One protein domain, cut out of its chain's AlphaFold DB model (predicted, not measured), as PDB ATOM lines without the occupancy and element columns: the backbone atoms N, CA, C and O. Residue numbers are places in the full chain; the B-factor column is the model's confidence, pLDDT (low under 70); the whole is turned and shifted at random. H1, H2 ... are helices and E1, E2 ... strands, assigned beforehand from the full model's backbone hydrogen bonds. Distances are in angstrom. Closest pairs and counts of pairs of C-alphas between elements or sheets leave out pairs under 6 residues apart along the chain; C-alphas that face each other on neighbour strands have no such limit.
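What this domain is: This is residues 26 to 174 of the 178 residues of the protein "Uncharacterized protein AF_1118" of Archaeoglobus fulgidus (strain ATCC 49558 / VC-16 / DSM 4304 / JCM 9628 / NBRC 100126) (UniProt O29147). What shape is this? It is a flat, open frame of helices with an empty middle: long H2 makes one side, H3 the next, H4 and H5 the third, and H6, with H1 packed on it, closes the frame. What is it built of? The printed part has 149 residues, mostly helix, in the order H1, H2, H3, H4, H5, E1, H6. It is only just loose, close to extended, with a radius of gyration of the C-alphas of 21.8 A and spans of 57 by 49 by 18 A.

Where its parts are: Where is the longest helix? H2, residues 58 to 91, runs 50.4 A from C-alpha 58 at (34.477, 32.744, -38.720). What else is there? H1 is residues 27 to 54, 40.4 A; H3 93 to 108, 21.8 A; H4 110 to 113; H5 122 to 135, 20.4 A; E1 140 to 142; and H6 147 to 171, 35.7 A, ending at C-alpha 171 (26.391, 27.050, -40.932).

How they stand to each other: What meets H2? Its residues 61 to 65 alone touch H6, about perpendicular at 80 degrees, the closest C-alphas being Tyr 61 and Leu 169, 5.5 A. H2 and H3 only just touch, with 3 pairs of C-alphas within 8 A, and only at the corner, closest at Val 89 and Leu 95, 5.4 A. What does H1 touch? It touches H6 at a shallow tilt of 33 degrees, only just short of steep, the same way, closest at C-alphas 46 and 158, 5.7 A. Its residues 27 to 35 alone touch H5, closest at C-alphas 31 and 130, 4.9 A. And the rest? H5 touches H4, closest at C-alphas 122 and 113, 4.9 A, and touches H6 only at their ends, closest at C-alphas 134 and 148, 5.0 A. E1 pairs with no named strand. Every O i to N i+4 pair is within hydrogen-bond range in H1, H2, H3 and H6, and 9 of 10 in H5; H4 is too short for one.

The domain as a whole: How large is it? The two farthest C-alphas, Lys 91 and Asn 144, are 60.5 A apart. Is it whole and sure? The printed part has no cut and no long link; residues 56, 69 and 76 are under pLDDT 70.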
ATOM      1  N   ASP A  26      52.425 -10.436 -26.892       86.06
ATOM      2  CA  ASP A  26      51.255 -11.293 -27.048       86.06
ATOM      3  C   ASP A  26      50.040 -10.484 -27.542       86.06
ATOM      4  O   ASP A  26      50.043  -9.251 -27.598       86.06
ATOM      5  N   ALA A  27      48.975 -11.185 -27.936       83.21
ATOM      6  CA  ALA A  27      47.792 -10.538 -28.498       83.21
ATOM      7  C   ALA A  27      47.099  -9.573 -27.518       83.21
ATOM      8  O   ALA A  27      46.449  -8.627 -27.956       83.21
ATOM      9  N   GLU A  28      47.222  -9.800 -26.211       86.63
ATOM     10  CA  GLU A  28      46.619  -8.956 -25.181       86.63
ATOM     11  C   GLU A  28      47.421  -7.670 -24.986       86.63
ATOM     12  O   GLU A  28      46.855  -6.577 -24.971       86.63
ATOM     13  N   GLN A  29      48.747  -7.777 -24.950       85.41
ATOM     14  CA  GLN A  29      49.646  -6.630 -24.924       85.41
ATOM     15  C   GLN A  29      49.514  -5.779 -26.194       85.41
ATOM     16  O   GLN A  29      49.468  -4.549 -26.112       85.41
ATOM     17  N   LEU A  30      49.418  -6.419 -27.363       85.26
ATOM     18  CA  LEU A  30      49.195  -5.715 -28.623       85.26
ATOM     19  C   LEU A  30      47.844  -4.985 -28.614       85.26
ATOM     20  O   LEU A  30      47.791  -3.815 -28.982       85.26
ATOM     21  N   ALA A  31      46.779  -5.630 -28.132       86.06
ATOM     22  CA  ALA A  31      45.471  -4.995 -27.973       86.06
ATOM     23  C   ALA A  31      45.525  -3.765 -27.049       86.06
ATOM     24  O   ALA A  31      44.957  -2.725 -27.374       86.06
ATOM     25  N   VAL A  32      46.265  -3.832 -25.936       87.42
ATOM     26  CA  VAL A  32      46.486  -2.670 -25.055       87.42
ATOM     27  C   VAL A  32      47.155  -1.514 -25.809       87.42
ATOM     28  O   VAL A  32      46.715  -0.371 -25.682       87.42
ATOM     29  N   VAL A  33      48.196  -1.780 -26.605       85.69
ATOM     30  CA  VAL A  33      48.878  -0.737 -27.397       85.69
ATOM     31  C   VAL A  33      47.948  -0.134 -28.446       85.69
ATOM     32  O   VAL A  33      47.910   1.089 -28.600       85.69
ATOM     33  N   LEU A  34      47.167  -0.965 -29.134       84.85
ATOM     34  CA  LEU A  34      46.200  -0.516 -30.135       84.85
ATOM     35  C   LEU A  34      45.104   0.358 -29.526       84.85
ATOM     36  O   LEU A  34      44.792   1.421 -30.074       84.85
ATOM     37  N   LEU A  35      44.587  -0.018 -28.355       87.40
ATOM     38  CA  LEU A  35      43.624   0.790 -27.613       87.40
ATOM     39  C   LEU A  35      44.224   2.128 -27.185       87.40
ATOM     40  O   LEU A  35      43.605   3.165 -27.416       87.40
ATOM     41  N   LYS A  36      45.446   2.140 -26.638       86.56
ATOM     42  CA  LYS A  36      46.136   3.389 -26.273       86.56
ATOM     43  C   LYS A  36      46.323   4.305 -27.478       86.56
ATOM     44  O   LYS A  36      46.016   5.490 -27.391       86.56
ATOM     45  N   ASN A  37      46.752   3.755 -28.613       83.09
ATOM     46  CA  ASN A  37      46.896   4.510 -29.855       83.09
ATOM     47  C   ASN A  37      45.550   5.066 -30.351       83.09
ATOM     48  O   ASN A  37      45.469   6.218 -30.775       83.09
ATOM     49  N   THR A  38      44.478   4.277 -30.259       83.53
ATOM     50  CA  THR A  38      43.122   4.718 -30.615       83.53
ATOM     51  C   THR A  38      42.671   5.881 -29.733       83.53
ATOM     52  O   THR A  38      42.231   6.905 -30.256       83.53
ATOM     53  N   ILE A  39      42.859   5.773 -28.415       86.76
ATOM     54  CA  ILE A  39      42.562   6.846 -27.456       86.76
ATOM     55  C   ILE A  39      43.381   8.099 -27.797       86.76
ATOM     56  O   ILE A  39      42.809   9.176 -27.942       86.76
ATOM     57  N   SER A  40      44.691   7.968 -28.030       85.10
ATOM     58  CA  SER A  40      45.560   9.096 -28.399       85.10
ATOM     59  C   SER A  40      45.142   9.785 -29.706       85.10
ATOM     60  O   SER A  40      45.177  11.013 -29.790       85.10
ATOM     61  N   ASN A  41      44.701   9.033 -30.718       77.25
ATOM     62  CA  ASN A  41      44.197   9.609 -31.971       77.25
ATOM     63  C   ASN A  41      42.894  10.401 -31.761       77.25
ATOM     64  O   ASN A  41      42.709  11.462 -32.370       77.25
ATOM     65  N   LEU A  42      42.009   9.926 -30.880       79.84
ATOM     66  CA  LEU A  42      40.792  10.651 -30.504       79.84
ATOM     67  C   LEU A  42      41.117  11.918 -29.701       79.84
ATOM     68  O   LEU A  42      40.588  12.985 -30.008       79.84
ATOM     69  N   GLU A  43      42.049  11.852 -28.748       84.08
ATOM     70  CA  GLU A  43      42.509  13.027 -27.992       84.08
ATOM     71  C   GLU A  43      43.144  14.083 -28.901       84.08
ATOM     72  O   GLU A  43      42.871  15.278 -28.765       84.08
ATOM     73  N   MET A  44      43.962  13.657 -29.867       80.48
ATOM     74  CA  MET A  44      44.533  14.550 -30.875       80.48
ATOM     75  C   MET A  44      43.437  15.219 -31.716       80.48
ATOM     76  O   MET A  44      43.505  16.425 -31.964       80.48
ATOM     77  N   SER A  45      42.406  14.465 -32.101       77.58
ATOM     78  CA  SER A  45      41.256  14.999 -32.840       77.58
ATOM     79  C   SER A  45      40.479  16.031 -32.013       77.58
ATOM     80  O   SER A  45      40.155  17.106 -32.520       77.58
ATOM     81  N   ASN A  46      40.260  15.773 -30.719       76.77
ATOM     82  CA  ASN A  46      39.613  16.724 -29.806       76.77
ATOM     83  C   ASN A  46      40.403  18.031 -29.689       76.77
ATOM     84  O   ASN A  46      39.814  19.112 -29.759       76.77
ATOM     85  N   LYS A  47      41.735  17.944 -29.570       80.54
ATOM     86  CA  LYS A  47      42.618  19.120 -29.536       80.54
ATOM     87  C   LYS A  47      42.564  19.923 -30.828       80.54
ATOM     88  O   LYS A  47      42.611  21.147 -30.778       80.54
ATOM     89  N   PHE A  48      42.452  19.259 -31.975       77.88
ATOM     90  CA  PHE A  48      42.304  19.954 -33.249       77.88
ATOM     91  C   PHE A  48      41.018  20.789 -33.287       77.88
ATOM     92  O   PHE A  48      41.079  21.975 -33.605       77.88
ATOM     93  N   VAL A  49      39.877  20.214 -32.882       78.74
ATOM     94  CA  VAL A  49      38.607  20.962 -32.795       78.74
ATOM     95  C   VAL A  49      38.712  22.124 -31.802       78.74
ATOM     96  O   VAL A  49      38.253  23.224 -32.092       78.74
ATOM     97  N   GLU A  50      39.379  21.922 -30.665       82.78
ATOM     98  CA  GLU A  50      39.609  22.989 -29.685       82.78
ATOM     99  C   GLU A  50      40.427  24.159 -30.248       82.78
ATOM    100  O   GLU A  50      40.096  25.320 -30.009       82.78
ATOM    101  N   ILE A  51      41.477  23.874 -31.022       81.29
ATOM    102  CA  ILE A  51      42.285  24.906 -31.685       81.29
ATOM    103  C   ILE A  51      41.435  25.696 -32.684       81.29
ATOM    104  O   ILE A  51      41.543  26.923 -32.737       81.29
ATOM    105  N   LEU A  52      40.583  25.013 -33.458       79.62
ATOM    106  CA  LEU A  52      39.674  25.679 -34.391       79.62
ATOM    107  C   LEU A  52      38.708  26.609 -33.652       79.62
ATOM    108  O   LEU A  52      38.547  27.759 -34.056       79.62
ATOM    109  N   ASP A  53      38.133  26.158 -32.540       80.41
ATOM    110  CA  ASP A  53      37.224  26.970 -31.732       80.41
ATOM    111  C   ASP A  53      37.910  28.182 -31.092       80.41
ATOM    112  O   ASP A  53      37.369  29.289 -31.118       80.41
ATOM    113  N   ASN A  54      39.133  28.006 -30.596       85.00
ATOM    114  CA  ASN A  54      39.909  29.083 -29.985       85.00
ATOM    115  C   ASN A  54      40.475  30.085 -31.002       85.00
ATOM    116  O   ASN A  54      40.912  31.166 -30.610       85.00
ATOM    117  N   SER A  55      40.468  29.763 -32.300       80.75
ATOM    118  CA  SER A  55      40.937  30.682 -33.344       80.75
ATOM    119  C   SER A  55      40.050  31.928 -33.496       80.75
ATOM    120  O   SER A  55      40.505  32.932 -34.043       80.75
ATOM    121  N   GLY A  56      38.804  31.882 -32.998       67.52
ATOM    122  CA  GLY A  56      37.903  33.034 -32.879       67.52
ATOM    123  C   GLY A  56      37.492  33.698 -34.198       67.52
ATOM    124  O   GLY A  56      36.920  34.784 -34.174       67.52
ATOM    125  N   SER A  57      37.795  33.081 -35.343       72.38
ATOM    126  CA  SER A  57      37.583  33.666 -36.663       72.38
ATOM    127  C   SER A  57      36.627  32.816 -37.487       72.38
ATOM    128  O   SER A  57      36.967  31.700 -37.879       72.38
ATOM    129  N   ASP A  58      35.466  33.372 -37.830       70.60
ATOM    130  CA  ASP A  58      34.477  32.744 -38.720       70.60
ATOM    131  C   ASP A  58      35.088  32.284 -40.056       70.60
ATOM    132  O   ASP A  58      34.694  31.255 -40.608       70.60
ATOM    133  N   SER A  59      36.114  32.994 -40.542       80.33
ATOM    134  CA  SER A  59      36.821  32.636 -41.777       80.33
ATOM    135  C   SER A  59      37.569  31.304 -41.688       80.33
ATOM    136  O   SER A  59      37.862  30.707 -42.718       80.33
ATOM    137  N   VAL A  60      37.879  30.798 -40.489       82.97
ATOM    138  CA  VAL A  60      38.575  29.512 -40.327       82.97
ATOM    139  C   VAL A  60      37.670  28.359 -40.740       82.97
ATOM    140  O   VAL A  60      38.112  27.489 -41.486       82.97
ATOM    141  N   TYR A  61      36.397  28.379 -40.341       78.51
ATOM    142  CA  TYR A  61      35.423  27.368 -40.755       78.51
ATOM    143  C   TYR A  61      35.107  27.454 -42.254       78.51
ATOM    144  O   TYR A  61      35.011  26.426 -42.924       78.51
ATOM    145  N   GLN A  62      35.041  28.668 -42.806       77.02
ATOM    146  CA  GLN A  62      34.890  28.893 -44.247       77.02
ATOM    147  C   GLN A  62      36.097  28.358 -45.045       77.02
ATOM    148  O   GLN A  62      35.939  27.608 -46.008       77.02
ATOM    149  N   ASN A  63      37.321  28.680 -44.613       80.28
ATOM    150  CA  ASN A  63      38.550  28.174 -45.227       80.28
ATOM    151  C   ASN A  63      38.645  26.649 -45.114       80.28
ATOM    152  O   ASN A  63      39.071  25.983 -46.057       80.28
ATOM    153  N   LEU A  64      38.220  26.086 -43.981       81.04
ATOM    154  CA  LEU A  64      38.183  24.644 -43.783       81.04
ATOM    155  C   LEU A  64      37.208  23.966 -44.752       81.04
ATOM    156  O   LEU A  64      37.548  22.920 -45.302       81.04
ATOM    157  N   TRP A  65      36.058  24.580 -45.043       77.76
ATOM    158  CA  TRP A  65      35.181  24.122 -46.123       77.76
ATOM    159  C   TRP A  65      35.876  24.119 -47.480       77.76
ATOM    160  O   TRP A  65      35.790  23.123 -48.195       77.76
ATOM    161  N   GLY A  66      36.603  25.189 -47.814       72.71
ATOM    162  CA  GLY A  66      37.389  25.257 -49.047       72.71
ATOM    163  C   GLY A  66      38.417  24.124 -49.147       72.71
ATOM    164  O   GLY A  66      38.546  23.488 -50.194       72.71
ATOM    165  N   VAL A  67      39.091  23.803 -48.037       78.15
ATOM    166  CA  VAL A  67      40.023  22.667 -47.954       78.15
ATOM    167  C   VAL A  67      39.297  21.329 -48.116       78.15
ATOM    168  O   VAL A  67      39.747  20.497 -48.903       78.15
ATOM    169  N   ILE A  68      38.170  21.117 -47.425       74.45
ATOM    170  CA  ILE A  68      37.364  19.888 -47.534       74.45
ATOM    171  C   ILE A  68      36.877  19.701 -48.971       74.45
ATOM    172  O   ILE A  68      37.024  18.618 -49.537       74.45
ATOM    173  N   TYR A  69      36.347  20.753 -49.590       69.98
ATOM    174  CA  TYR A  69      35.886  20.704 -50.971       69.98
ATOM    175  C   TYR A  69      37.035  20.415 -51.941       69.98
ATOM    176  O   TYR A  69      36.911  19.539 -52.797       69.98
ATOM    177  N   GLY A  70      38.182  21.081 -51.773       70.00
ATOM    178  CA  GLY A  70      39.382  20.810 -52.563       70.00
ATOM    179  C   GLY A  70      39.858  19.361 -52.427       70.00
ATOM    180  O   GLY A  70      40.168  18.716 -53.429       70.00
ATOM    181  N   ALA A  71      39.845  18.810 -51.210       70.09
ATOM    182  CA  ALA A  71      40.178  17.411 -50.963       70.09
ATOM    183  C   ALA A  71      39.190  16.459 -51.655       70.09
ATOM    184  O   ALA A  71      39.623  15.520 -52.322       70.09
ATOM    185  N   LEU A  72      37.882  16.725 -51.572       71.60
ATOM    186  CA  LEU A  72      36.853  15.942 -52.266       71.60
ATOM    187  C   LEU A  72      37.014  16.003 -53.791       71.60
ATOM    188  O   LEU A  72      36.904  14.972 -54.456       71.60
ATOM    189  N   ALA A  73      37.337  17.172 -54.350       72.54
ATOM    190  CA  ALA A  73      37.607  17.327 -55.778       72.54
ATOM    191  C   ALA A  73      38.843  16.520 -56.210       72.54
ATOM    192  O   ALA A  73      38.792  15.779 -57.193       72.54
ATOM    193  N   VAL A  74      39.939  16.589 -55.444       73.27
ATOM    194  CA  VAL A  74      41.141  15.777 -55.695       73.27
ATOM    195  C   VAL A  74      40.836  14.281 -55.568       73.27
ATOM    196  O   VAL A  74      41.308  13.496 -56.391       73.27
ATOM    197  N   MET A  75      40.023  13.869 -54.591       71.22
ATOM    198  CA  MET A  75      39.576  12.479 -54.454       71.22
ATOM    199  C   MET A  75      38.747  12.023 -55.657       71.22
ATOM    200  O   MET A  75      38.956  10.911 -56.137       71.22
ATOM    201  N   ALA A  76      37.855  12.868 -56.178       68.36
ATOM    202  CA  ALA A  76      37.076  12.563 -57.376       68.36
ATOM    203  C   ALA A  76      37.986  12.347 -58.595       68.36
ATOM    204  O   ALA A  76      37.873  11.320 -59.266       68.36
ATOM    205  N   VAL A  77      38.958  13.240 -58.814       75.19
ATOM    206  CA  VAL A  77      39.962  13.084 -59.880       75.19
ATOM    207  C   VAL A  77      40.794  11.816 -59.672       75.19
ATOM    208  O   VAL A  77      41.038  11.066 -60.615       75.19
ATOM    209  N   ASN A  78      41.212  11.521 -58.440       75.86
ATOM    210  CA  ASN A  78      41.959  10.298 -58.146       75.86
ATOM    211  C   ASN A  78      41.127   9.032 -58.417       75.86
ATOM    212  O   ASN A  78      41.666   8.042 -58.921       75.86
ATOM    213  N   ASN A  79      39.829   9.056 -58.113       75.38
ATOM    214  CA  ASN A  79      38.918   7.960 -58.429       75.38
ATOM    215  C   ASN A  79      38.779   7.787 -59.943       75.38
ATOM    216  O   ASN A  79      38.870   6.663 -60.418       75.38
ATOM    217  N   GLU A  80      38.655   8.871 -60.708       78.05
ATOM    218  CA  GLU A  80      38.608   8.818 -62.174       78.05
ATOM    219  C   GLU A  80      39.897   8.233 -62.769       78.05
ATOM    220  O   GLU A  80      39.847   7.310 -63.581       78.05
ATOM    221  N   VAL A  81      41.065   8.683 -62.295       79.12
ATOM    222  CA  VAL A  81      42.369   8.128 -62.697       79.12
ATOM    223  C   VAL A  81      42.475   6.644 -62.341       79.12
ATOM    224  O   VAL A  81      43.011   5.854 -63.122       79.12
ATOM    225  N   THR A  82      41.979   6.252 -61.168       74.25
ATOM    226  CA  THR A  82      41.973   4.850 -60.734       74.25
ATOM    227  C   THR A  82      41.055   4.012 -61.616       74.25
ATOM    228  O   THR A  82      41.470   2.945 -62.058       74.25
ATOM    229  N   THR A  83      39.859   4.501 -61.935       82.19
ATOM    230  CA  THR A  83      38.921   3.836 -62.848       82.19
ATOM    231  C   THR A  83      39.526   3.677 -64.238       82.19
ATOM    232  O   THR A  83      39.591   2.559 -64.736       82.19
ATOM    233  N   ALA A  84      40.077   4.744 -64.827       84.01
ATOM    234  CA  ALA A  84      40.734   4.678 -66.134       84.01
ATOM    235  C   ALA A  84      41.910   3.686 -66.141       84.01
ATOM    236  O   ALA A  84      42.147   2.973 -67.117       84.01
ATOM    237  N   LEU A  85      42.644   3.601 -65.030       80.56
ATOM    238  CA  LEU A  85      43.686   2.601 -64.876       80.56
ATOM    239  C   LEU A  85      43.126   1.174 -64.814       80.56
ATOM    240  O   LEU A  85      43.706   0.279 -65.427       80.56
ATOM    241  N   LEU A  86      42.068   0.944 -64.036       82.55
ATOM    242  CA  LEU A  86      41.434  -0.368 -63.925       82.55
ATOM    243  C   LEU A  86      40.847  -0.810 -65.268       82.55
ATOM    244  O   LEU A  86      40.997  -1.977 -65.628       82.55
ATOM    245  N   ASP A  87      40.303   0.121 -66.052       88.44
ATOM    246  CA  ASP A  87      39.865  -0.136 -67.422       88.44
ATOM    247  C   ASP A  87      41.028  -0.618 -68.298       88.44
ATOM    248  O   ASP A  87      40.887  -1.611 -69.011       88.44
ATOM    249  N   GLU A  88      42.207   0.002 -68.215       86.41
ATOM    250  CA  GLU A  88      43.379  -0.482 -68.959       86.41
ATOM    251  C   GLU A  88      43.930  -1.813 -68.435       86.41
ATOM    252  O   GLU A  88      44.355  -2.665 -69.218       86.41
ATOM    253  N   VAL A  89      43.884  -2.045 -67.121       85.62
ATOM    254  CA  VAL A  89      44.227  -3.350 -66.535       85.62
ATOM    255  C   VAL A  89      43.290  -4.436 -67.065       85.62
ATOM    256  O   VAL A  89      43.768  -5.509 -67.431       85.62
ATOM    257  N   SER A  90      41.989  -4.148 -67.173       87.39
ATOM    258  CA  SER A  90      40.973  -5.099 -67.643       87.39
ATOM    259  C   SER A  90      41.166  -5.524 -69.104       87.39
ATOM    260  O   SER A  90      40.814  -6.641 -69.480       87.39
ATOM    261  N   LYS A  91      41.780  -4.665 -69.927       92.72
ATOM    262  CA  LYS A  91      42.103  -4.957 -71.334       92.72
ATOM    263  C   LYS A  91      43.373  -5.800 -71.492       92.72
ATOM    264  O   LYS A  91      43.618  -6.337 -72.570       92.72
ATOM    265  N   SER A  92      44.191  -5.925 -70.444       92.80
ATOM    266  CA  SER A  92      45.418  -6.726 -70.442       92.80
ATOM    267  C   SER A  92      45.219  -8.019 -69.654       92.80
ATOM    268  O   SER A  92      45.110  -8.004 -68.427       92.80
ATOM    269  N   GLN A  93      45.245  -9.158 -70.352       91.96
ATOM    270  CA  GLN A  93      45.114 -10.473 -69.716       91.96
ATOM    271  C   GLN A  93      46.212 -10.722 -68.665       91.96
ATOM    272  O   GLN A  93      45.928 -11.270 -67.603       91.96
ATOM    273  N   GLU A  94      47.444 -10.265 -68.914       94.13
ATOM    274  CA  GLU A  94      48.556 -10.384 -67.961       94.13
ATOM    275  C   GLU A  94      48.303  -9.579 -66.673       94.13
ATOM    276  O   GLU A  94      48.452 -10.106 -65.570       94.13
ATOM    277  N   LEU A  95      47.913  -8.302 -66.789       87.39
ATOM    278  CA  LEU A  95      47.671  -7.452 -65.615       87.39
ATOM    279  C   LEU A  95      46.432  -7.905 -64.836       87.39
ATOM    280  O   LEU A  95      46.460  -7.915 -63.606       87.39
ATOM    281  N   SER A  96      45.382  -8.316 -65.545       87.43
ATOM    282  CA  SER A  96      44.184  -8.895 -64.934       87.43
ATOM    283  C   SER A  96      44.512 -10.169 -64.151       87.43
ATOM    284  O   SER A  96      44.059 -10.309 -63.016       87.43
ATOM    285  N   SER A  97      45.367 -11.050 -64.696       90.25
ATOM    286  CA  SER A  97      45.841 -12.241 -63.976       90.25
ATOM    287  C   SER A  97      46.557 -11.863 -62.682       90.25
ATOM    288  O   SER A  97      46.232 -12.409 -61.638       90.25
ATOM    289  N   LYS A  98      47.451 -10.864 -62.706       87.91
ATOM    290  CA  LYS A  98      48.175 -10.412 -61.501       87.91
ATOM    291  C   LYS A  98      47.247  -9.901 -60.395       87.91
ATOM    292  O   LYS A  98      47.512 -10.140 -59.219       87.91
ATOM    293  N   VAL A  99      46.176  -9.187 -60.750       82.15
ATOM    294  CA  VAL A  99      45.162  -8.755 -59.771       82.15
ATOM    295  C   VAL A  99      44.397  -9.960 -59.224       82.15
ATOM    296  O   VAL A  99      44.210 -10.055 -58.011       82.15
ATOM    297  N   GLY A 100      44.008 -10.897 -60.093       85.61
ATOM    298  CA  GLY A 100      43.371 -12.153 -59.694       85.61
ATOM    299  C   GLY A 100      44.236 -12.975 -58.737       85.61
ATOM    300  O   GLY A 100      43.746 -13.409 -57.702       85.61
ATOM    301  N   ASP A 101      45.532 -13.101 -59.021       90.53
ATOM    302  CA  ASP A 101      46.494 -13.811 -58.174       90.53
ATOM    303  C   ASP A 101      46.636 -13.144 -56.800       90.53
ATOM    304  O   ASP A 101      46.683 -13.831 -55.781       90.53
ATOM    305  N   ALA A 102      46.645 -11.808 -56.738       82.10
ATOM    306  CA  ALA A 102      46.671 -11.080 -55.469       82.10
ATOM    307  C   ALA A 102      45.390 -11.305 -54.643       82.10
ATOM    308  O   ALA A 102      45.468 -11.507 -53.429       82.10
ATOM    309  N   ILE A 103      44.217 -11.306 -55.287       80.75
ATOM    310  CA  ILE A 103      42.935 -11.603 -54.632       80.75
ATOM    311  C   ILE A 103      42.892 -13.063 -54.163       80.75
ATOM    312  O   ILE A 103      42.494 -13.317 -53.027       80.75
ATOM    313  N   ASN A 104      43.346 -14.008 -54.989       85.58
ATOM    314  CA  ASN A 104      43.442 -15.421 -54.620       85.58
ATOM    315  C   ASN A 104      44.388 -15.613 -53.438       85.58
ATOM    316  O   ASN A 104      44.017 -16.272 -52.474       85.58
ATOM    317  N   SER A 105      45.551 -14.962 -53.450       86.68
ATOM    318  CA  SER A 105      46.500 -15.004 -52.338       86.68
ATOM    319  C   SER A 105      45.877 -14.470 -51.041       86.68
ATOM    320  O   SER A 105      46.009 -15.103 -49.992       86.68
ATOM    321  N   LEU A 106      45.126 -13.363 -51.093       76.36
ATOM    322  CA  LEU A 106      44.368 -12.882 -49.932       76.36
ATOM    323  C   LEU A 106      43.290 -13.888 -49.495       76.36
ATOM    324  O   LEU A 106      43.120 -14.111 -48.299       76.36
ATOM    325  N   GLY A 107      42.578 -14.508 -50.439       77.88
ATOM    326  CA  GLY A 107      41.551 -15.519 -50.173       77.88
ATOM    327  C   GLY A 107      42.108 -16.774 -49.499       77.88
ATOM    328  O   GLY A 107      41.591 -17.200 -48.465       77.88
ATOM    329  N   GLU A 108      43.208 -17.312 -50.019       88.38
ATOM    330  CA  GLU A 108      43.936 -18.463 -49.468       88.38
ATOM    331  C   GLU A 108      44.484 -18.180 -48.060       88.38
ATOM    332  O   GLU A 108      44.538 -19.079 -47.221       88.38
ATOM    333  N   ASN A 109      44.818 -16.919 -47.765       83.64
ATOM    334  CA  ASN A 109      45.317 -16.485 -46.458       83.64
ATOM    335  C   ASN A 109      44.246 -15.829 -45.571       83.64
ATOM    336  O   ASN A 109      44.552 -15.375 -44.467       83.64
ATOM    337  N   SER A 110      42.984 -15.799 -46.000       79.78
ATOM    338  CA  SER A 110      41.904 -15.074 -45.317       79.78
ATOM    339  C   SER A 110      41.732 -15.508 -43.862       79.78
ATOM    340  O   SER A 110      41.609 -14.680 -42.966       79.78
ATOM    341  N   THR A 111      41.812 -16.811 -43.602       83.51
ATOM    342  CA  THR A 111      41.696 -17.393 -42.258       83.51
ATOM    343  C   THR A 111      42.884 -17.040 -41.352       83.51
ATOM    344  O   THR A 111      42.751 -17.060 -40.129       83.51
ATOM    345  N   VAL A 112      44.048 -16.733 -41.928       81.94
ATOM    346  CA  VAL A 112      45.232 -16.272 -41.187       81.94
ATOM    347  C   VAL A 112      45.118 -14.776 -40.893       81.94
ATOM    348  O   VAL A 112      45.358 -14.364 -39.763       81.94
ATOM    349  N   VAL A 113      44.719 -13.979 -41.890       75.93
ATOM    350  CA  VAL A 113      44.613 -12.515 -41.786       75.93
ATOM    351  C   VAL A 113      43.418 -12.104 -40.933       75.93
ATOM    352  O   VAL A 113      43.582 -11.434 -39.918       75.93
ATOM    353  N   PHE A 114      42.210 -12.501 -41.328       83.41
ATOM    354  CA  PHE A 114      40.986 -12.109 -40.633       83.41
ATOM    355  C   PHE A 114      40.781 -12.925 -39.364       83.41
ATOM    356  O   PHE A 114      40.390 -12.365 -38.350       83.41
ATOM    357  N   GLY A 115      41.118 -14.211 -39.401       85.10
ATOM    358  CA  GLY A 115      40.966 -15.112 -38.268       85.10
ATOM    359  C   GLY A 115      39.750 -16.028 -38.372       85.10
ATOM    360  O   GLY A 115      39.148 -16.176 -39.434       85.10
ATOM    361  N   ASP A 116      39.410 -16.695 -37.271       85.64
ATOM    362  CA  ASP A 116      38.210 -17.524 -37.143       85.64
ATOM    363  C   ASP A 116      37.090 -16.805 -36.378       85.64
ATOM    364  O   ASP A 116      37.304 -15.800 -35.696       85.64
ATOM    365  N   VAL A 117      35.881 -17.365 -36.468       82.66
ATOM    366  CA  VAL A 117      34.672 -16.831 -35.817       82.66
ATOM    367  C   VAL A 117      34.794 -16.818 -34.289       82.66
ATOM    368  O   VAL A 117      34.208 -15.962 -33.636       82.66
ATOM    369  N   ASN A 118      35.585 -17.727 -33.711       85.41
ATOM    370  CA  ASN A 118      35.794 -17.798 -32.264       85.41
ATOM    371  C   ASN A 118      36.818 -16.768 -31.743       85.41
ATOM    372  O   ASN A 118      37.022 -16.684 -30.534       85.41
ATOM    373  N   GLY A 119      37.487 -16.009 -32.622       84.98
ATOM    374  CA  GLY A 119      38.475 -15.003 -32.219       84.98
ATOM    375  C   GLY A 119      39.764 -15.597 -31.647       84.98
ATOM    376  O   GLY A 119      40.334 -15.056 -30.700       84.98
ATOM    377  N   SER A 120      40.216 -16.738 -32.166       87.01
ATOM    378  CA  SER A 120      41.420 -17.437 -31.706       87.01
ATOM    379  C   SER A 120      42.683 -17.099 -32.507       87.01
ATOM    380  O   SER A 120      43.783 -17.406 -32.053       87.01
ATOM    381  N   LYS A 121      42.556 -16.445 -33.669       86.95
ATOM    382  CA  LYS A 121      43.685 -16.046 -34.532       86.95
ATOM    383  C   LYS A 121      43.377 -14.801 -35.368       86.95
ATOM    384  O   LYS A 121      42.236 -14.361 -35.413       86.95
ATOM    385  N   GLY A 122      44.391 -14.265 -36.050       83.41
ATOM    386  CA  GLY A 122      44.251 -13.138 -36.980       83.41
ATOM    387  C   GLY A 122      43.727 -11.858 -36.324       83.41
ATOM    388  O   GLY A 122      43.881 -11.649 -35.119       83.41
ATOM    389  N   LEU A 123      43.084 -11.005 -37.123       81.82
ATOM    390  CA  LEU A 123      42.448  -9.772 -36.655       81.82
ATOM    391  C   LEU A 123      41.345 -10.033 -35.618       81.82
ATOM    392  O   LEU A 123      41.221  -9.258 -34.674       81.82
ATOM    393  N   THR A 124      40.576 -11.123 -35.730       86.63
ATOM    394  CA  THR A 124      39.523 -11.427 -34.747       86.63
ATOM    395  C   THR A 124      40.076 -11.722 -33.354       86.63
ATOM    396  O   THR A 124      39.425 -11.368 -32.372       86.63
ATOM    397  N   LEU A 125      41.281 -12.299 -33.232       88.51
ATOM    398  CA  LEU A 125      41.951 -12.447 -31.932       88.51
ATOM    399  C   LEU A 125      42.275 -11.097 -31.303       88.51
ATOM    400  O   LEU A 125      42.025 -10.909 -30.115       88.51
ATOM    401  N   ILE A 126      42.810 -10.173 -32.097       85.92
ATOM    402  CA  ILE A 126      43.168  -8.834 -31.626       85.92
ATOM    403  C   ILE A 126      41.909  -8.099 -31.165       85.92
ATOM    404  O   ILE A 126      41.858  -7.648 -30.027       85.92
ATOM    405  N   LEU A 127      40.855  -8.082 -31.986       85.49
ATOM    406  CA  LEU A 127      39.579  -7.445 -31.640       85.49
ATOM    407  C   LEU A 127      38.934  -8.063 -30.389       85.49
ATOM    408  O   LEU A 127      38.405  -7.349 -29.537       85.49
ATOM    409  N   ARG A 128      38.996  -9.395 -30.241       88.93
ATOM    410  CA  ARG A 128      38.540 -10.066 -29.016       88.93
ATOM    411  C   ARG A 128      39.346  -9.592 -27.810       88.93
ATOM    412  O   ARG A 128      38.754  -9.284 -26.780       88.93
ATOM    413  N   LYS A 129      40.672  -9.510 -27.936       91.30
ATOM    414  CA  LYS A 129      41.557  -9.046 -26.865       91.30
ATOM    415  C   LYS A 129      41.340  -7.585 -26.506       91.30
ATOM    416  O   LYS A 129      41.317  -7.275 -25.322       91.30
ATOM    417  N   GLU A 130      41.079  -6.712 -27.472       87.59
ATOM    418  CA  GLU A 130      40.671  -5.334 -27.186       87.59
ATOM    419  C   GLU A 130      39.374  -5.300 -26.371       87.59
ATOM    420  O   GLU A 130      39.286  -4.580 -25.377       87.59
ATOM    421  N   SER A 131      38.389  -6.131 -26.728       89.57
ATOM    422  CA  SER A 131      37.147  -6.240 -25.958       89.57
ATOM    423  C   SER A 131      37.387  -6.757 -24.537       89.57
ATOM    424  O   SER A 131      36.856  -6.184 -23.590       89.57
ATOM    425  N   GLU A 132      38.208  -7.798 -24.365       91.61
ATOM    426  CA  GLU A 132      38.575  -8.337 -23.046       91.61
ATOM    427  C   GLU A 132      39.292  -7.287 -22.182       91.61
ATOM    428  O   GLU A 132      38.952  -7.116 -21.012       91.61
ATOM    429  N   VAL A 133      40.233  -6.543 -22.769       91.35
ATOM    430  CA  VAL A 133      40.961  -5.455 -22.102       91.35
ATOM    431  C   VAL A 133      40.008  -4.336 -21.678       91.35
ATOM    432  O   VAL A 133      40.091  -3.874 -20.545       91.35
ATOM    433  N   LEU A 134      39.072  -3.928 -22.539       88.66
ATOM    434  CA  LEU A 134      38.081  -2.896 -22.206       88.66
ATOM    435  C   LEU A 134      37.051  -3.365 -21.166       88.66
ATOM    436  O   LEU A 134      36.565  -2.558 -20.377       88.66
ATOM    437  N   GLN A 135      36.705  -4.651 -21.144       89.30
ATOM    438  CA  GLN A 135      35.819  -5.218 -20.120       89.30
ATOM    439  C   GLN A 135      36.524  -5.361 -18.767       89.30
ATOM    440  O   GLN A 135      35.877  -5.327 -17.718       89.30
ATOM    441  N   ASN A 136      37.849  -5.503 -18.776       87.05
ATOM    442  CA  ASN A 136      38.651  -5.541 -17.569       87.05
ATOM    443  C   ASN A 136      39.019  -4.119 -17.116       87.05
ATOM    444  O   ASN A 136      40.044  -3.554 -17.499       87.05
ATOM    445  N   GLY A 137      38.212  -3.577 -16.202       85.62
ATOM    446  CA  GLY A 137      38.427  -2.270 -15.570       85.62
ATOM    447  C   GLY A 137      39.671  -2.156 -14.678       85.62
ATOM    448  O   GLY A 137      39.739  -1.244 -13.870       85.62
ATOM    449  N   SER A 138      40.636  -3.074 -14.764       88.98
ATOM    450  CA  SER A 138      41.922  -2.968 -14.061       88.98
ATOM    451  C   SER A 138      43.068  -2.520 -14.970       88.98
ATOM    452  O   SER A 138      44.152  -2.233 -14.468       88.98
ATOM    453  N   TYR A 139      42.875  -2.477 -16.295       89.29
ATOM    454  CA  TYR A 139      43.941  -2.069 -17.210       89.29
ATOM    455  C   TYR A 139      44.193  -0.558 -17.145       89.29
ATOM    456  O   TYR A 139      43.287   0.206 -17.480       89.29
ATOM    457  N   PRO A 140      45.405  -0.097 -16.778       90.54
ATOM    458  CA  PRO A 140      45.675   1.327 -16.624       90.54
ATOM    459  C   PRO A 140      45.923   2.019 -17.975       90.54
ATOM    460  O   PRO A 140      46.755   1.582 -18.785       90.54
ATOM    461  N   TYR A 141      45.243   3.145 -18.193       90.09
ATOM    462  CA  TYR A 141      45.617   4.135 -19.206       90.09
ATOM    463  C   TYR A 141      46.638   5.127 -18.636       90.09
ATOM    464  O   TYR A 141      47.706   5.309 -19.223       90.09
ATOM    465  N   SER A 142      46.333   5.690 -17.463       87.86
ATOM    466  CA  SER A 142      47.186   6.582 -16.667       87.86
ATOM    467  C   SER A 142      47.111   6.210 -15.179       87.86
ATOM    468  O   SER A 142      46.389   5.281 -14.816       87.86
ATOM    469  N   ASP A 143      47.824   6.933 -14.308       84.86
ATOM    470  CA  ASP A 143      47.852   6.656 -12.860       84.86
ATOM    471  C   ASP A 143      46.461   6.688 -12.195       84.86
ATOM    472  O   ASP A 143      46.264   6.049 -11.165       84.86
ATOM    473  N   ASN A 144      45.493   7.403 -12.785       89.46
ATOM    474  CA  ASN A 144      44.161   7.632 -12.210       89.46
ATOM    475  C   ASN A 144      43.003   7.236 -13.145       89.46
ATOM    476  O   ASN A 144      41.858   7.575 -12.856       89.46
ATOM    477  N   GLU A 145      43.284   6.591 -14.279       93.20
ATOM    478  CA  GLU A 145      42.268   6.289 -15.293       93.20
ATOM    479  C   GLU A 145      42.551   4.933 -15.941       93.20
ATOM    480  O   GLU A 145      43.667   4.656 -16.396       93.20
ATOM    481  N   THR A 146      41.531   4.085 -15.997       94.02
ATOM    482  CA  THR A 146      41.577   2.799 -16.698       94.02
ATOM    483  C   THR A 146      41.411   2.995 -18.206       94.02
ATOM    484  O   THR A 146      40.940   4.032 -18.671       94.02
ATOM    485  N   LEU A 147      41.781   1.995 -19.011       92.18
ATOM    486  CA  LEU A 147      41.582   2.048 -20.463       92.18
ATOM    487  C   LEU A 147      40.115   2.234 -20.843       92.18
ATOM    488  O   LEU A 147      39.833   2.975 -21.778       92.18
ATOM    489  N   SER A 148      39.186   1.596 -20.132       91.37
ATOM    490  CA  SER A 148      37.758   1.719 -20.420       91.37
ATOM    491  C   SER A 148      37.211   3.105 -20.077       91.37
ATOM    492  O   SER A 148      36.455   3.665 -20.872       91.37
ATOM    493  N   GLU A 149      37.634   3.691 -18.955       93.26
ATOM    494  CA  GLU A 149      37.287   5.067 -18.575       93.26
ATOM    495  C   GLU A 149      37.848   6.082 -19.575       93.26
ATOM    496  O   GLU A 149      37.092   6.907 -20.094       93.26
ATOM    497  N   ALA A 150      39.133   5.956 -19.923       94.23
ATOM    498  CA  ALA A 150      39.785   6.814 -20.906       94.23
ATOM    499  C   ALA A 150      39.085   6.739 -22.261       94.23
ATOM    500  O   ALA A 150      38.742   7.770 -22.837       94.23
ATOM    501  N   TYR A 151      38.810   5.523 -22.743       90.98
ATOM    502  CA  TYR A 151      38.114   5.308 -24.007       90.98
ATOM    503  C   TYR A 151      36.712   5.933 -23.992       90.98
ATOM    504  O   TYR A 151      36.338   6.638 -24.931       90.98
ATOM    505  N   ALA A 152      35.944   5.736 -22.916       92.32
ATOM    506  CA  ALA A 152      34.613   6.319 -22.775       92.32
ATOM    507  C   ALA A 152      34.650   7.857 -22.765       92.32
ATOM    508  O   ALA A 152      33.864   8.494 -23.471       92.32
ATOM    509  N   ARG A 153      35.587   8.456 -22.017       94.69
ATOM    510  CA  ARG A 153      35.778   9.910 -21.946       94.69
ATOM    511  C   ARG A 153      36.101  10.496 -23.317       94.69
ATOM    512  O   ARG A 153      35.404  11.408 -23.763       94.69
ATOM    513  N   VAL A 154      37.115   9.969 -24.004       89.75
ATOM    514  CA  VAL A 154      37.561  10.551 -25.281       89.75
ATOM    515  C   VAL A 154      36.515  10.397 -26.376       89.75
ATOM    516  O   VAL A 154      36.361  11.309 -27.185       89.75
ATOM    517  N   VAL A 155      35.746   9.300 -26.374       88.50
ATOM    518  CA  VAL A 155      34.621   9.106 -27.300       88.50
ATOM    519  C   VAL A 155      33.492  10.095 -27.011       88.50
ATOM    520  O   VAL A 155      32.941  10.673 -27.951       88.50
ATOM    521  N   ALA A 156      33.149  10.322 -25.739       89.33
ATOM    522  CA  ALA A 156      32.116  11.285 -25.364       89.33
ATOM    523  C   ALA A 156      32.514  12.719 -25.757       89.33
ATOM    524  O   ALA A 156      31.732  13.426 -26.398       89.33
ATOM    525  N   GLU A 157      33.750  13.119 -25.448       89.17
ATOM    526  CA  GLU A 157      34.307  14.411 -25.856       89.17
ATOM    527  C   GLU A 157      34.329  14.560 -27.380       89.17
ATOM    528  O   GLU A 157      33.868  15.576 -27.901       89.17
ATOM    529  N   PHE A 158      34.814  13.540 -28.098       82.36
ATOM    530  CA  PHE A 158      34.880  13.549 -29.557       82.36
ATOM    531  C   PHE A 158      33.501  13.667 -30.183       82.36
ATOM    532  O   PHE A 158      33.317  14.456 -31.106       82.36
ATOM    533  N   THR A 159      32.517  12.938 -29.659       82.74
ATOM    534  CA  THR A 159      31.137  13.004 -30.147       82.74
ATOM    535  C   THR A 159      30.567  14.408 -29.960       82.74
ATOM    536  O   THR A 159      30.067  14.989 -30.922       82.74
ATOM    537  N   SER A 160      30.690  14.987 -28.761       84.08
ATOM    538  CA  SER A 160      30.186  16.339 -28.480       84.08
ATOM    539  C   SER A 160      30.861  17.387 -29.366       84.08
ATOM    540  O   SER A 160      30.187  18.152 -30.053       84.08
ATOM    541  N   ARG A 161      32.199  17.380 -29.413       83.19
ATOM    542  CA  ARG A 161      32.986  18.337 -30.200       83.19
ATOM    543  C   ARG A 161      32.738  18.186 -31.696       83.19
ATOM    544  O   ARG A 161      32.681  19.187 -32.398       83.19
ATOM    545  N   SER A 162      32.557  16.962 -32.188       76.74
ATOM    546  CA  SER A 162      32.245  16.713 -33.598       76.74
ATOM    547  C   SER A 162      30.868  17.242 -33.980       76.74
ATOM    548  O   SER A 162      30.721  17.791 -35.067       76.74
ATOM    549  N   VAL A 163      29.864  17.115 -33.105       81.23
ATOM    550  CA  VAL A 163      28.537  17.702 -33.349       81.23
ATOM    551  C   VAL A 163      28.641  19.222 -33.446       81.23
ATOM    552  O   VAL A 163      28.191  19.791 -34.441       81.23
ATOM    553  N   ASP A 164      29.294  19.872 -32.481       81.09
ATOM    554  CA  ASP A 164      29.479  21.328 -32.496       81.09
ATOM    555  C   ASP A 164      30.274  21.787 -33.724       81.09
ATOM    556  O   ASP A 164      29.902  22.755 -34.393       81.09
ATOM    557  N   PHE A 165      31.338  21.054 -34.062       79.87
ATOM    558  CA  PHE A 165      32.139  21.277 -35.258       79.87
ATOM    559  C   PHE A 165      31.296  21.178 -36.531       79.87
ATOM    560  O   PHE A 165      31.348  22.083 -37.357       79.87
ATOM    561  N   ILE A 166      30.500  20.115 -36.696       80.44
ATOM    562  CA  ILE A 166      29.638  19.923 -37.871       80.44
ATOM    563  C   ILE A 166      28.618  21.057 -37.967       80.44
ATOM    564  O   ILE A 166      28.422  21.594 -39.053       80.44
ATOM    565  N   VAL A 167      28.004  21.469 -36.855       81.67
ATOM    566  CA  VAL A 167      27.049  22.589 -36.848       81.67
ATOM    567  C   VAL A 167      27.718  23.891 -37.302       81.67
ATOM    568  O   VAL A 167      27.182  24.571 -38.178       81.67
ATOM    569  N   LYS A 168      28.896  24.226 -36.756       80.68
ATOM    570  CA  LYS A 168      29.663  25.430 -37.135       80.68
ATOM    571  C   LYS A 168      30.170  25.375 -38.569       80.68
ATOM    572  O   LYS A 168      30.142  26.377 -39.272       80.68
ATOM    573  N   LEU A 169      30.626  24.205 -39.005       79.73
ATOM    574  CA  LEU A 169      31.065  23.991 -40.371       79.73
ATOM    575  C   LEU A 169      29.876  24.224 -41.311       79.73
ATOM    576  O   LEU A 169      29.914  25.126 -42.139       79.73
ATOM    577  N   PHE A 170      28.777  23.488 -41.152       81.16
ATOM    578  CA  PHE A 170      27.630  23.570 -42.061       81.16
ATOM    579  C   PHE A 170      26.937  24.937 -42.051       81.16
ATOM    580  O   PHE A 170      26.449  25.348 -43.099       81.16
ATOM    581  N   SER A 171      26.940  25.683 -40.942       83.33
ATOM    582  CA  SER A 171      26.391  27.050 -40.932       83.33
ATOM    583  C   SER A 171      27.174  28.027 -41.816       83.33
ATOM    584  O   SER A 171      26.625  29.042 -42.233       83.33
ATOM    585  N   LYS A 172      28.432  27.706 -42.144       79.32
ATOM    586  CA  LYS A 172      29.310  28.500 -43.013       79.32
ATOM    587  C   LYS A 172      29.357  28.015 -44.458       79.32
ATOM    588  O   LYS A 172      30.133  28.558 -45.243       79.32
ATOM    589  N   ILE A 173      28.552  27.017 -44.829       77.40
ATOM    590  CA  ILE A 173      28.602  26.450 -46.180       77.40
ATOM    591  C   ILE A 173      28.239  27.489 -47.244       77.40
ATOM    592  O   ILE A 173      28.977  27.628 -48.211       77.40
ATOM    593  N   ASP A 174      27.176  28.269 -47.037       71.43
ATOM    594  CA  ASP A 174      26.698  29.259 -48.012       71.43
ATOM    595  C   ASP A 174      27.660  30.449 -48.143       71.43
ATOM    596  O   ASP A 174      27.792  31.039 -49.213       71.43
TER     597      ASP A 174